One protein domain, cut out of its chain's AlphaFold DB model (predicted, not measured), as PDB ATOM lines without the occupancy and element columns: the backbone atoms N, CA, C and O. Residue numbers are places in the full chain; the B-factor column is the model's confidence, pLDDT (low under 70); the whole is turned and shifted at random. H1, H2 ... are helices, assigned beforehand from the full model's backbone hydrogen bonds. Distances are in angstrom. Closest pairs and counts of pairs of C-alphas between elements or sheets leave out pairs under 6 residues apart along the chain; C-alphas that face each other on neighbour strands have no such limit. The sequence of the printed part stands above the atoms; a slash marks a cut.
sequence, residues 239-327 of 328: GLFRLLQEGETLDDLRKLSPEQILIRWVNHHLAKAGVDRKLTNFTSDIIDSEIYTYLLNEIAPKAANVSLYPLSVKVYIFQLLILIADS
ATOM      1  N   GLY A 239      86.658 -61.828 -44.758       81.75
ATOM      2  CA  GLY A 239      86.115 -62.498 -45.943       81.75
ATOM      3  C   GLY A 239      84.988 -63.508 -45.688       81.75
ATOM      4  O   GLY A 239      84.321 -63.887 -46.652       81.75
ATOM      5  N   LEU A 240      84.727 -63.905 -44.434       83.31
ATOM      6  CA  LEU A 240      83.617 -64.800 -44.087       83.31
ATOM      7  C   LEU A 240      82.243 -64.242 -44.488       83.31
ATOM      8  O   LEU A 240      81.328 -65.031 -44.708       83.31
ATOM      9  N   PHE A 241      82.083 -62.922 -44.684       82.62
ATOM     10  CA  PHE A 241      80.820 -62.356 -45.190       82.62
ATOM     11  C   PHE A 241      80.388 -62.953 -46.542       82.62
ATOM     12  O   PHE A 241      79.207 -62.935 -46.870       82.62
ATOM     13  N   ARG A 242      81.325 -63.494 -47.336       85.56
ATOM     14  CA  ARG A 242      81.028 -64.144 -48.627       85.56
ATOM     15  C   ARG A 242      80.292 -65.477 -48.483       85.56
ATOM     16  O   ARG A 242      79.832 -66.018 -49.481       85.56
ATOM     17  N   LEU A 243      80.208 -66.005 -47.263       88.31
ATOM     18  CA  LEU A 243      79.502 -67.243 -46.940       88.31
ATOM     19  C   LEU A 243      78.021 -67.016 -46.604       88.31
ATOM     20  O   LEU A 243      77.322 -67.985 -46.302       88.31
ATOM     21  N   LEU A 244      77.556 -65.763 -46.622       86.75
ATOM     22  CA  LEU A 244      76.142 -65.439 -46.454       86.75
ATOM     23  C   LEU A 244      75.326 -66.029 -47.600       86.75
ATOM     24  O   LEU A 244      75.660 -65.854 -48.773       86.75
ATOM     25  N   GLN A 245      74.249 -66.717 -47.243       87.69
ATOM     26  CA  GLN A 245      73.266 -67.200 -48.202       87.69
ATOM     27  C   GLN A 245      72.245 -66.100 -48.523       87.69
ATOM     28  O   GLN A 245      72.178 -65.070 -47.849       87.69
ATOM     29  N   GLU A 246      71.452 -66.297 -49.580       86.81
ATOM     30  CA  GLU A 246      70.421 -65.334 -49.969       86.81
ATOM     31  C   GLU A 246      69.443 -65.078 -48.813       86.81
ATOM     32  O   GLU A 246      68.816 -65.997 -48.291       86.81
ATOM     33  N   GLY A 247      69.323 -63.810 -48.410       88.31
ATOM     34  CA  GLY A 247      68.445 -63.386 -47.317       88.31
ATOM     35  C   GLY A 247      69.044 -63.484 -45.909       88.31
ATOM     36  O   GLY A 247      68.392 -63.036 -44.969       88.31
ATOM     37  N   GLU A 248      70.263 -64.002 -45.739       91.31
ATOM     38  CA  GLU A 248      70.939 -64.027 -44.435       91.31
ATOM     39  C   GLU A 248      71.662 -62.713 -44.123       91.31
ATOM     40  O   GLU A 248      72.209 -62.034 -44.997       91.31
ATOM     41  N   THR A 249      71.727 -62.377 -42.835       89.25
ATOM     42  CA  THR A 249      72.497 -61.237 -42.336       89.25
ATOM     43  C   THR A 249      73.810 -61.682 -41.691       89.25
ATOM     44  O   THR A 249      73.992 -62.838 -41.308       89.25
ATOM     45  N   LEU A 250      74.736 -60.738 -41.484       84.88
ATOM     46  CA  LEU A 250      75.966 -60.999 -40.721       84.88
ATOM     47  C   LEU A 250      75.695 -61.487 -39.292       84.88
ATOM     48  O   LEU A 250      76.546 -62.155 -38.713       84.88
ATOM     49  N   ASP A 251      74.551 -61.127 -38.708       86.62
ATOM     50  CA  ASP A 251      74.160 -61.603 -37.383       86.62
ATOM     51  C   ASP A 251      73.825 -63.099 -37.401       86.62
ATOM     52  O   ASP A 251      74.198 -63.829 -36.488       86.62
ATOM     53  N   ASP A 252      73.214 -63.585 -38.481       87.94
ATOM     54  CA  ASP A 252      72.891 -65.004 -38.645       87.94
ATOM     55  C   ASP A 252      74.154 -65.845 -38.822       87.94
ATOM     56  O   ASP A 252      74.290 -66.897 -38.200       87.94
ATOM     57  N   LEU A 253      75.137 -65.329 -39.567       84.38
ATOM     58  CA  LEU A 253      76.448 -65.967 -39.694       84.38
ATOM     59  C   LEU A 253      77.173 -66.075 -38.340       84.38
ATOM     60  O   LEU A 253      77.820 -67.084 -38.079       84.38
ATOM     61  N   ARG A 254      77.042 -65.070 -37.458       83.62
ATOM     62  CA  ARG A 254      77.648 -65.082 -36.111       83.62
ATOM     63  C   ARG A 254      77.007 -66.083 -35.150       83.62
ATOM     64  O   ARG A 254      77.635 -66.423 -34.153       83.62
ATOM     65  N   LYS A 255      75.778 -66.534 -35.418       88.19
ATOM     66  CA  LYS A 255      75.085 -67.547 -34.599       88.19
ATOM     67  C   LYS A 255      75.552 -68.970 -34.902       88.19
ATOM     68  O   LYS A 255      75.247 -69.877 -34.133       88.19
ATOM     69  N   LEU A 256      76.244 -69.175 -36.020       87.38
ATOM     70  CA  LEU A 256      76.746 -70.486 -36.409       87.38
ATOM     71  C   LEU A 256      77.956 -70.885 -35.572       87.38
ATOM     72  O   LEU A 256      78.785 -70.052 -35.204       87.38
ATOM     73  N   SER A 257      78.092 -72.186 -35.327       87.88
ATOM     74  CA  SER A 257      79.319 -72.720 -34.749       87.88
ATOM     75  C   SER A 257      80.490 -72.592 -35.741       87.88
ATOM     76  O   SER A 257      80.276 -72.607 -36.959       87.88
ATOM     77  N   PRO A 258      81.745 -72.539 -35.260       86.94
ATOM     78  CA  PRO A 258      82.925 -72.540 -36.127       86.94
ATOM     79  C   PRO A 258      82.940 -73.703 -37.131       86.94
ATOM     80  O   PRO A 258      83.291 -73.523 -38.294       86.94
ATOM     81  N   GLU A 259      82.477 -74.886 -36.718       88.06
ATOM     82  CA  GLU A 259      82.351 -76.065 -37.585       88.06
ATOM     83  C   GLU A 259      81.342 -75.845 -38.718       88.06
ATOM     84  O   GLU A 259      81.616 -76.182 -39.869       88.06
ATOM     85  N   GLN A 260      80.192 -75.232 -38.423       90.75
ATOM     86  CA  GLN A 260      79.194 -74.885 -39.438       90.75
ATOM     87  C   GLN A 260      79.730 -73.835 -40.418       90.75
ATOM     88  O   GLN A 260      79.480 -73.935 -41.622       90.75
ATOM     89  N   ILE A 261      80.490 -72.853 -39.923       90.62
ATOM     90  CA  ILE A 261      81.158 -71.852 -40.762       90.62
ATOM     91  C   ILE A 261      82.172 -72.532 -41.690       90.62
ATOM     92  O   ILE A 261      82.165 -72.262 -42.891       90.62
ATOM     93  N   LEU A 262      82.987 -73.455 -41.174       91.19
ATOM     94  CA  LEU A 262      83.943 -74.224 -41.977       91.19
ATOM     95  C   LEU A 262      83.251 -75.072 -43.047       91.19
ATOM     96  O   LEU A 262      83.671 -75.054 -44.200       91.19
ATOM     97  N   ILE A 263      82.164 -75.769 -42.706       93.50
ATOM     98  CA  ILE A 263      81.387 -76.548 -43.682       93.50
ATOM     99  C   ILE A 263      80.851 -75.640 -44.796       93.50
ATOM    100  O   ILE A 263      80.949 -75.979 -45.978       93.50
ATOM    101  N   ARG A 264      80.314 -74.462 -44.449       93.50
ATOM    102  CA  ARG A 264      79.871 -73.473 -45.446       93.50
ATOM    103  C   ARG A 264      81.025 -72.981 -46.310       93.50
ATOM    104  O   ARG A 264      80.852 -72.850 -47.518       93.50
ATOM    105  N   TRP A 265      82.187 -72.741 -45.712       93.00
ATOM    106  CA  TRP A 265      83.385 -72.308 -46.422       93.00
ATOM    107  C   TRP A 265      83.882 -73.351 -47.427       93.00
ATOM    108  O   TRP A 265      84.133 -73.004 -48.581       93.00
ATOM    109  N   VAL A 266      83.943 -74.628 -47.038       94.69
ATOM    110  CA  VAL A 266      84.303 -75.717 -47.960       94.69
ATOM    111  C   VAL A 266      83.298 -75.786 -49.106       94.69
ATOM    112  O   VAL A 266      83.684 -75.743 -50.272       94.69
ATOM    113  N   ASN A 267      82.001 -75.808 -48.793       95.38
ATOM    114  CA  ASN A 267      80.950 -75.896 -49.807       95.38
ATOM    115  C   ASN A 267      80.911 -74.686 -50.754       95.38
ATOM    116  O   ASN A 267      80.558 -74.845 -51.920       95.38
ATOM    117  N   HIS A 268      81.290 -73.493 -50.288       93.62
ATOM    118  CA  HIS A 268      81.426 -72.308 -51.136       93.62
ATOM    119  C   HIS A 268      82.495 -72.512 -52.221       93.62
ATOM    120  O   HIS A 268      82.245 -72.223 -53.392       93.62
ATOM    121  N   HIS A 269      83.662 -73.046 -51.850       93.50
ATOM    122  CA  HIS A 269      84.739 -73.329 -52.807       93.50
ATOM    123  C   HIS A 269      84.422 -74.512 -53.718       93.50
ATOM    124  O   HIS A 269      84.678 -74.426 -54.913       93.50
ATOM    125  N   LEU A 270      83.785 -75.567 -53.202       94.94
ATOM    126  CA  LEU A 270      83.319 -76.683 -54.035       94.94
ATOM    127  C   LEU A 270      82.330 -76.211 -55.110       94.94
ATOM    128  O   LEU A 270      82.494 -76.538 -56.283       94.94
ATOM    129  N   ALA A 271      81.359 -75.369 -54.741       93.56
ATOM    130  CA  ALA A 271      80.411 -74.802 -55.697       93.56
ATOM    131  C   ALA A 271      81.107 -73.924 -56.751       93.56
ATOM    132  O   ALA A 271      80.767 -73.980 -57.931       93.56
ATOM    133  N   LYS A 272      82.115 -73.142 -56.345       91.31
ATOM    134  CA  LYS A 272      82.922 -72.322 -57.258       91.31
ATOM    135  C   LYS A 272      83.756 -73.167 -58.229       91.31
ATOM    136  O   LYS A 272      83.897 -72.781 -59.387       91.31
ATOM    137  N   ALA A 273      84.235 -74.326 -57.781       92.00
ATOM    138  CA  ALA A 273      84.914 -75.323 -58.607       92.00
ATOM    139  C   ALA A 273      83.951 -76.153 -59.486       92.00
ATOM    140  O   ALA A 273      84.403 -76.996 -60.260       92.00
ATOM    141  N   GLY A 274      82.632 -75.929 -59.393       93.25
ATOM    142  CA  GLY A 274      81.622 -76.663 -60.161       93.25
ATOM    143  C   GLY A 274      81.380 -78.093 -59.665       93.25
ATOM    144  O   GLY A 274      80.959 -78.943 -60.444       93.25
ATOM    145  N   VAL A 275      81.673 -78.371 -58.393       94.44
ATOM    146  CA  VAL A 275      81.491 -79.686 -57.767       94.44
ATOM    147  C   VAL A 275      80.114 -79.758 -57.103       94.44
ATOM    148  O   VAL A 275      79.804 -78.968 -56.212       94.44
ATOM    149  N   ASP A 276      79.302 -80.739 -57.504       92.00
ATOM    150  CA  ASP A 276      77.946 -80.937 -56.964       92.00
ATOM    151  C   ASP A 276      77.938 -81.560 -55.558       92.00
ATOM    152  O   ASP A 276      77.004 -81.355 -54.773       92.00
ATOM    153  N   ARG A 277      78.976 -82.338 -55.226       93.50
ATOM    154  CA  ARG A 277      79.126 -82.985 -53.917       93.50
ATOM    155  C   ARG A 277      79.277 -81.928 -52.826       93.50
ATOM    156  O   ARG A 277      80.078 -81.006 -52.945       93.50
ATOM    157  N   LYS A 278      78.544 -82.107 -51.725       94.31
ATOM    158  CA  LYS A 278      78.607 -81.229 -50.553       94.31
ATOM    159  C   LYS A 278      79.196 -81.947 -49.353       94.31
ATOM    160  O   LYS A 278      78.906 -83.115 -49.117       94.31
ATOM    161  N   LEU A 279      79.971 -81.202 -48.579       95.56
ATOM    162  CA  LEU A 279      80.420 -81.583 -47.252       95.56
ATOM    163  C   LEU A 279      79.290 -81.349 -46.242       95.56
ATOM    164  O   LEU A 279      78.739 -80.247 -46.172       95.56
ATOM    165  N   THR A 280      78.976 -82.357 -45.435       94.19
ATOM    166  CA  THR A 280      78.023 -82.270 -44.316       94.19
ATOM    167  C   THR A 280      78.662 -82.603 -42.967       94.19
ATOM    168  O   THR A 280      78.151 -82.182 -41.932       94.19
ATOM    169  N   ASN A 281      79.791 -83.316 -42.967       91.44
ATOM    170  CA  ASN A 281      80.564 -83.680 -41.780       91.44
ATOM    171  C   ASN A 281      82.063 -83.813 -42.117       91.44
ATOM    172  O   ASN A 281      82.424 -84.046 -43.264       91.44
ATOM    173  N   PHE A 282      82.941 -83.715 -41.114       87.25
ATOM    174  CA  PHE A 282      84.389 -83.950 -41.261       87.25
ATOM    175  C   PHE A 282      84.786 -85.405 -40.958       87.25
ATOM    176  O   PHE A 282      85.889 -85.661 -40.483       87.25
ATOM    177  N   THR A 283      83.879 -86.362 -41.166       87.44
ATOM    178  CA  THR A 283      84.138 -87.784 -40.921       87.44
ATOM    179  C   THR A 283      83.965 -88.582 -42.207       87.44
ATOM    180  O   THR A 283      84.923 -88.705 -42.963       87.44
ATOM    181  N   SER A 284      82.769 -89.099 -42.492       89.38
ATOM    182  CA  SER A 284      82.498 -89.945 -43.659       89.38
ATOM    183  C   SER A 284      82.709 -89.226 -44.986       89.38
ATOM    184  O   SER A 284      83.120 -89.852 -45.956       89.38
ATOM    185  N   ASP A 285      82.456 -87.920 -45.041       90.88
ATOM    186  CA  ASP A 285      82.413 -87.202 -46.318       90.88
ATOM    187  C   ASP A 285      83.805 -86.887 -46.879       90.88
ATOM    188  O   ASP A 285      83.909 -86.493 -48.038       90.88
ATOM    189  N   ILE A 286      84.867 -87.055 -46.089       88.75
ATOM    190  CA  ILE A 286      86.245 -86.699 -46.464       88.75
ATOM    191  C   ILE A 286      87.180 -87.906 -46.609       88.75
ATOM    192  O   ILE A 286      88.341 -87.735 -46.976       88.75
ATOM    193  N   ILE A 287      86.705 -89.123 -46.321       86.44
ATOM    194  CA  ILE A 287      87.552 -90.330 -46.241       86.44
ATOM    195  C   ILE A 287      88.229 -90.695 -47.567       86.44
ATOM    196  O   ILE A 287      89.310 -91.276 -47.576       86.44
ATOM    197  N   ASP A 288      87.594 -90.359 -48.686       83.88
ATOM    198  CA  ASP A 288      88.080 -90.629 -50.040       83.88
ATOM    199  C   ASP A 288      88.983 -89.512 -50.578       83.88
ATOM    200  O   ASP A 288      89.482 -89.605 -51.694       83.88
ATOM    201  N   SER A 289      89.208 -88.459 -49.788       87.69
ATOM    202  CA  SER A 289      90.022 -87.295 -50.146       87.69
ATOM    203  C   SER A 289      89.558 -86.524 -51.394       87.69
ATOM    204  O   SER A 289      90.264 -85.621 -51.847       87.69
ATOM    205  N   GLU A 290      88.373 -86.808 -51.945       90.75
ATOM    206  CA  GLU A 290      87.859 -86.124 -53.139       90.75
ATOM    207  C   GLU A 290      87.593 -84.644 -52.839       90.75
ATOM    208  O   GLU A 290      88.117 -83.763 -53.521       90.75
ATOM    209  N   ILE A 291      86.859 -84.370 -51.754       93.38
ATOM    210  CA  ILE A 291      86.581 -83.001 -51.298       93.38
ATOM    211  C   ILE A 291      87.884 -82.243 -51.029       93.38
ATOM    212  O   ILE A 291      88.019 -81.099 -51.462       93.38
ATOM    213  N   TYR A 292      88.861 -82.876 -50.369       90.44
ATOM    214  CA  TYR A 292      90.164 -82.254 -50.127       90.44
ATOM    215  C   TYR A 292      90.908 -81.933 -51.423       90.44
ATOM    216  O   TYR A 292      91.498 -80.862 -51.519       90.44
ATOM    217  N   THR A 293      90.841 -82.808 -52.429       90.75
ATOM    218  CA  THR A 293      91.515 -82.588 -53.716       90.75
ATOM    219  C   THR A 293      90.969 -81.349 -54.425       90.75
ATOM    220  O   THR A 293      91.737 -80.475 -54.826       90.75
ATOM    221  N   TYR A 294      89.643 -81.238 -54.535       93.25
ATOM    222  CA  TYR A 294      89.010 -80.069 -55.148       93.25
ATOM    223  C   TYR A 294      89.253 -78.792 -54.348       93.25
ATOM    224  O   TYR A 294      89.578 -77.753 -54.920       93.25
ATOM    225  N   LEU A 295      89.132 -78.875 -53.024       93.12
ATOM    226  CA  LEU A 295      89.341 -77.735 -52.146       93.12
ATOM    227  C   LEU A 295      90.770 -77.197 -52.257       93.12
ATOM    228  O   LEU A 295      90.941 -75.996 -52.445       93.12
ATOM    229  N   LEU A 296      91.786 -78.064 -52.179       91.06
ATOM    230  CA  LEU A 296      93.191 -77.666 -52.287       91.06
ATOM    231  C   LEU A 296      93.498 -77.045 -53.650       91.06
ATOM    232  O   LEU A 296      94.142 -76.002 -53.701       91.06
ATOM    233  N   ASN A 297      92.992 -77.626 -54.742       91.56
ATOM    234  CA  ASN A 297      93.162 -77.059 -56.079       91.56
ATOM    235  C   ASN A 297      92.553 -75.648 -56.208       91.56
ATOM    236  O   ASN A 297      93.130 -74.804 -56.893       91.56
ATOM    237  N   GLU A 298      91.438 -75.378 -55.525       91.75
ATOM    238  CA  GLU A 298      90.756 -74.080 -55.576       91.75
ATOM    239  C   GLU A 298      91.397 -73.012 -54.668       91.75
ATOM    240  O   GLU A 298      91.421 -71.831 -55.024       91.75
ATOM    241  N   ILE A 299      91.917 -73.395 -53.495       90.56
ATOM    242  CA  ILE A 299      92.474 -72.438 -52.520       90.56
ATOM    243  C   ILE A 299      93.983 -72.220 -52.662       90.56
ATOM    244  O   ILE A 299      94.493 -71.199 -52.192       90.56
ATOM    245  N   ALA A 300      94.709 -73.166 -53.263       88.19
ATOM    246  CA  ALA A 300      96.156 -73.077 -53.375       88.19
ATOM    247  C   ALA A 300      96.574 -71.904 -54.281       88.19
ATOM    248  O   ALA A 300      95.960 -71.650 -55.325       88.19
ATOM    249  N   PRO A 301      97.659 -71.182 -53.942       88.00
ATOM    250  CA  PRO A 301      98.250 -70.217 -54.855       88.00
ATOM    251  C   PRO A 301      98.625 -70.896 -56.172       88.00
ATOM    252  O   PRO A 301      99.185 -71.988 -56.171       88.00
ATOM    253  N   LYS A 302      98.423 -70.218 -57.307       83.69
ATOM    254  CA  LYS A 302      98.746 -70.779 -58.637       83.69
ATOM    255  C   LYS A 302     100.193 -71.276 -58.767       83.69
ATOM    256  O   LYS A 302     100.458 -72.163 -59.566       83.69
ATOM    257  N   ALA A 303     101.119 -70.712 -57.990       83.38
ATOM    258  CA  ALA A 303     102.523 -71.115 -57.965       83.38
ATOM    259  C   ALA A 303     102.770 -72.499 -57.331       83.38
ATOM    260  O   ALA A 303     103.810 -73.092 -57.594       83.38
ATOM    261  N   ALA A 304     101.834 -73.011 -56.524       80.44
ATOM    262  CA  ALA A 304     101.951 -74.303 -55.849       80.44
ATOM    263  C   ALA A 304     101.683 -75.503 -56.779       80.44
ATOM    264  O   ALA A 304     101.911 -76.635 -56.383       80.44
ATOM    265  N   ASN A 305     101.214 -75.273 -58.016       81.50
ATOM    266  CA  ASN A 305     100.956 -76.313 -59.027       81.50
ATOM    267  C   ASN A 305     100.073 -77.490 -58.556       81.50
ATOM    268  O   ASN A 305     100.125 -78.569 -59.145       81.50
ATOM    269  N   VAL A 306      99.224 -77.274 -57.545       85.31
ATOM    270  CA  VAL A 306      98.282 -78.286 -57.044       85.31
ATOM    271  C   VAL A 306      97.329 -78.694 -58.160       85.31
ATOM    272  O   VAL A 306      96.678 -77.845 -58.777       85.31
ATOM    273  N   SER A 307      97.225 -79.996 -58.418       85.06
ATOM    274  CA  SER A 307      96.451 -80.536 -59.536       85.06
ATOM    275  C   SER A 307      95.335 -81.473 -59.077       85.06
ATOM    276  O   SER A 307      95.337 -81.982 -57.961       85.06
ATOM    277  N   LEU A 308      94.391 -81.754 -59.977       87.25
ATOM    278  CA  LEU A 308      93.346 -82.761 -59.760       87.25
ATOM    279  C   LEU A 308      93.819 -84.196 -60.068       87.25
ATOM    280  O   LEU A 308      93.010 -85.123 -60.060       87.25
ATOM    281  N   TYR A 309      95.118 -84.406 -60.323       83.12
ATOM    282  CA  TYR A 309      95.697 -85.730 -60.568       83.12
ATOM    283  C   TYR A 309      95.350 -86.784 -59.499       83.12
ATOM    284  O   TYR A 309      95.074 -87.920 -59.898       83.12
ATOM    285  N   PRO A 310      95.280 -86.462 -58.186       83.31
ATOM    286  CA  PRO A 310      94.929 -87.447 -57.166       83.31
ATOM    287  C   PRO A 310      93.590 -88.159 -57.433       83.31
ATOM    288  O   PRO A 310      93.476 -89.347 -57.148       83.31
ATOM    289  N   LEU A 311      92.615 -87.497 -58.075       83.12
ATOM    290  CA  LEU A 311      91.316 -88.094 -58.430       83.12
ATOM    291  C   LEU A 311      91.422 -89.232 -59.458       83.12
ATOM    292  O   LEU A 311      90.521 -90.058 -59.578       83.12
ATOM    293  N   SER A 312      92.512 -89.279 -60.229       76.69
ATOM    294  CA  SER A 312      92.747 -90.341 -61.216       76.69
ATOM    295  C   SER A 312      93.254 -91.645 -60.588       76.69
ATOM    296  O   SER A 312      93.273 -92.692 -61.245       76.69
ATOM    297  N   VAL A 313      93.645 -91.607 -59.312       75.19
ATOM    298  CA  VAL A 313      94.202 -92.745 -58.585       75.19
ATOM    299  C   VAL A 313      93.078 -93.514 -57.897       75.19
ATOM    300  O   VAL A 313      92.404 -93.012 -57.009       75.19
ATOM    301  N   LYS A 314      92.897 -94.788 -58.261       66.06
ATOM    302  CA  LYS A 314      91.801 -95.632 -57.739       66.06
ATOM    303  C   LYS A 314      91.942 -96.050 -56.268       66.06
ATOM    304  O   LYS A 314      91.095 -96.781 -55.765       66.06
ATOM    305  N   VAL A 315      93.025 -95.667 -55.597       68.06
ATOM    306  CA  VAL A 315      93.365 -96.128 -54.246       68.06
ATOM    307  C   VAL A 315      93.540 -94.920 -53.329       68.06
ATOM    308  O   VAL A 315      94.514 -94.177 -53.461       68.06
ATOM    309  N   TYR A 316      92.629 -94.768 -52.364       65.06
ATOM    310  CA  TYR A 316      92.522 -93.585 -51.498       65.06
ATOM    311  C   TYR A 316      93.796 -93.257 -50.706       65.06
ATOM    312  O   TYR A 316      94.121 -92.092 -50.517       65.06
ATOM    313  N   ILE A 317      94.571 -94.266 -50.288       52.53
ATOM    314  CA  ILE A 317      95.845 -94.043 -49.577       52.53
ATOM    315  C   ILE A 317      96.857 -93.325 -50.475       52.53
ATOM    316  O   ILE A 317      97.526 -92.394 -50.037       52.53
ATOM    317  N   PHE A 318      96.960 -93.727 -51.743       49.09
ATOM    318  CA  PHE A 318      97.866 -93.075 -52.684       49.09
ATOM    319  C   PHE A 318      97.364 -91.682 -53.067       49.09
ATOM    320  O   PHE A 318      98.174 -90.777 -53.231       49.09
ATOM    321  N   GLN A 319      96.047 -91.488 -53.128       49.78
ATOM    322  CA  GLN A 319      95.449 -90.167 -53.305       49.78
ATOM    323  C   GLN A 319      95.829 -89.217 -52.157       49.78
ATOM    324  O   GLN A 319      96.302 -88.112 -52.413       49.78
ATOM    325  N   LEU A 320      95.714 -89.669 -50.905       51.12
ATOM    326  CA  LEU A 320      96.098 -88.888 -49.728       51.12
ATOM    327  C   LEU A 320      97.600 -88.562 -49.704       51.12
ATOM    328  O   LEU A 320      97.977 -87.434 -49.403       51.12
ATOM    329  N   LEU A 321      98.460 -89.523 -50.052       49.44
ATOM    330  CA  LEU A 321      99.910 -89.305 -50.106       49.44
ATOM    331  C   LEU A 321     100.304 -88.234 -51.130       49.44
ATOM    332  O   LEU A 321     101.186 -87.426 -50.847       49.44
ATOM    333  N   ILE A 322      99.641 -88.200 -52.291       55.44
ATOM    334  CA  ILE A 322      99.888 -87.166 -53.304       55.44
ATOM    335  C   ILE A 322      99.431 -85.798 -52.785       55.44
ATOM    336  O   ILE A 322     100.166 -84.828 -52.918       55.44
ATOM    337  N   LEU A 323      98.272 -85.721 -52.123       51.19
ATOM    338  CA  LEU A 323      97.790 -84.461 -51.540       51.19
ATOM    339  C   LEU A 323      98.748 -83.900 -50.484       51.19
ATOM    340  O   LEU A 323      98.969 -82.691 -50.441       51.19
ATOM    341  N   ILE A 324      99.331 -84.765 -49.649       56.81
ATOM    342  CA  ILE A 324     100.334 -84.353 -48.658       56.81
ATOM    343  C   ILE A 324     101.595 -83.836 -49.359       56.81
ATOM    344  O   ILE A 324     102.126 -82.808 -48.949       56.81
ATOM    345  N   ALA A 325     102.056 -84.505 -50.419       46.12
ATOM    346  CA  ALA A 325     103.234 -84.079 -51.175       46.12
ATOM    347  C   ALA A 325     103.034 -82.727 -51.882       46.12
ATOM    348  O   ALA A 325     103.954 -81.920 -51.903       46.12
ATOM    349  N   ASP A 326     101.834 -82.465 -52.407       48.34
ATOM    350  CA  ASP A 326     101.496 -81.206 -53.086       48.34
ATOM    351  C   ASP A 326     101.268 -80.030 -52.106       48.34
ATOM    352  O   ASP A 326     101.175 -78.879 -52.534       48.34
ATOM    353  N   SER A 327     101.156 -80.299 -50.796       43.69
ATOM    354  CA  SER A 327     100.871 -79.294 -49.755       43.69
ATOM    355  C   SER A 327     102.108 -78.794 -48.986       43.69
ATOM    356  O   SER A 327     101.962 -77.898 -48.151       43.69
TER     357      SER A 327
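Overview. This is residues 239 to 327 of the 328 residues of an uncharacterized protein of Onchocerca flexuosa (UniProt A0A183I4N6). Six helices are strung out in chain order, with two helices in the middle and a pair of helices at each end: the later part of H3, residues 266 to 270, packs on H4 nearly at a right angle, the short H1 and H2 make one end beside H3, and H5 and H6 make the other end beside H4. H6 runs nearly side by side with H4, and a long loop, residues 273 to 289, links H3 to H4. The printed part has 89 residues with six named helices, H1 to H6 in order, and no named strand; the class is all helix. The whole is only just compact, close to loose, with a radius of gyration of the C-alphas of 14.4 A and spans of 42 by 30 by 20 A.

Arrangement. H1, residues 239 to 243, and H2, residues 250 to 254, only just touch, with 3 pairs of C-alphas within 8 A; the closest are those of Phe 241 and Leu 250, 6.7 A apart. H1 touches H3, residues 258 to 272, where the closest C-alphas, of Leu 243 and Trp 265, are 6.4 A apart. H2 and H3 are close but not clearly touching, with the C-alphas of Leu 253 and Ile 261 closest at 7.6 A. With residues 266 to 270 alone, H3 touches H4, residues 290 to 299; their lines are about perpendicular at 79 degrees, and the closest C-alphas, of Leu 270 and Leu 295, are 6.4 A apart. H4 and H5, residues 309 to 312, only just touch, with 3 pairs of C-alphas within 8 A, those of Glu 290 and Leu 311 closest at 6.6 A. H5 touches H6, residues 316 to 326, with the C-alphas of Pro 310 and Gln 319 closest at 4.8 A. H4 and H6 are close but not clearly touching, at a shallow tilt of 14 degrees, the same way; their closest C-alphas, of Thr 293 and Leu 323, are 6.9 A apart. Among the pairs that are apart are H1 and H4, and H3 and H6. Every O i to N i+4 pair is within hydrogen-bond range in H2, H3, H4 and H6; in H1 it is 0 of 1, with 2 of 2 O i to N i+3 pairs within range, and H5 is too short for such a pair.

Along the chain. H1 begins at C-alpha 239, (86.115, -62.498, -45.943). H3, the longest, is 21.1 A from C-alpha 258 at (82.925, -72.540, -36.127) to C-alpha 272. H4 is 14.5 A long and H6 15.4 A, ending at C-alpha 326, (101.496, -81.206, -53.086). H1, H2 and H5 measure 8.2 A, 6.4 A and 5.5 A.

Size, cuts and confidence. The two C-alphas farthest apart, of Asp 251 and Lys 314, are 43.4 A apart. The printed part has no cut. H3 to H4 is a long link of 17 residues. Mean pLDDT of the printed part is 83.2; residues 314 to 327, of which 316 to 326 belong to H6, are under 70.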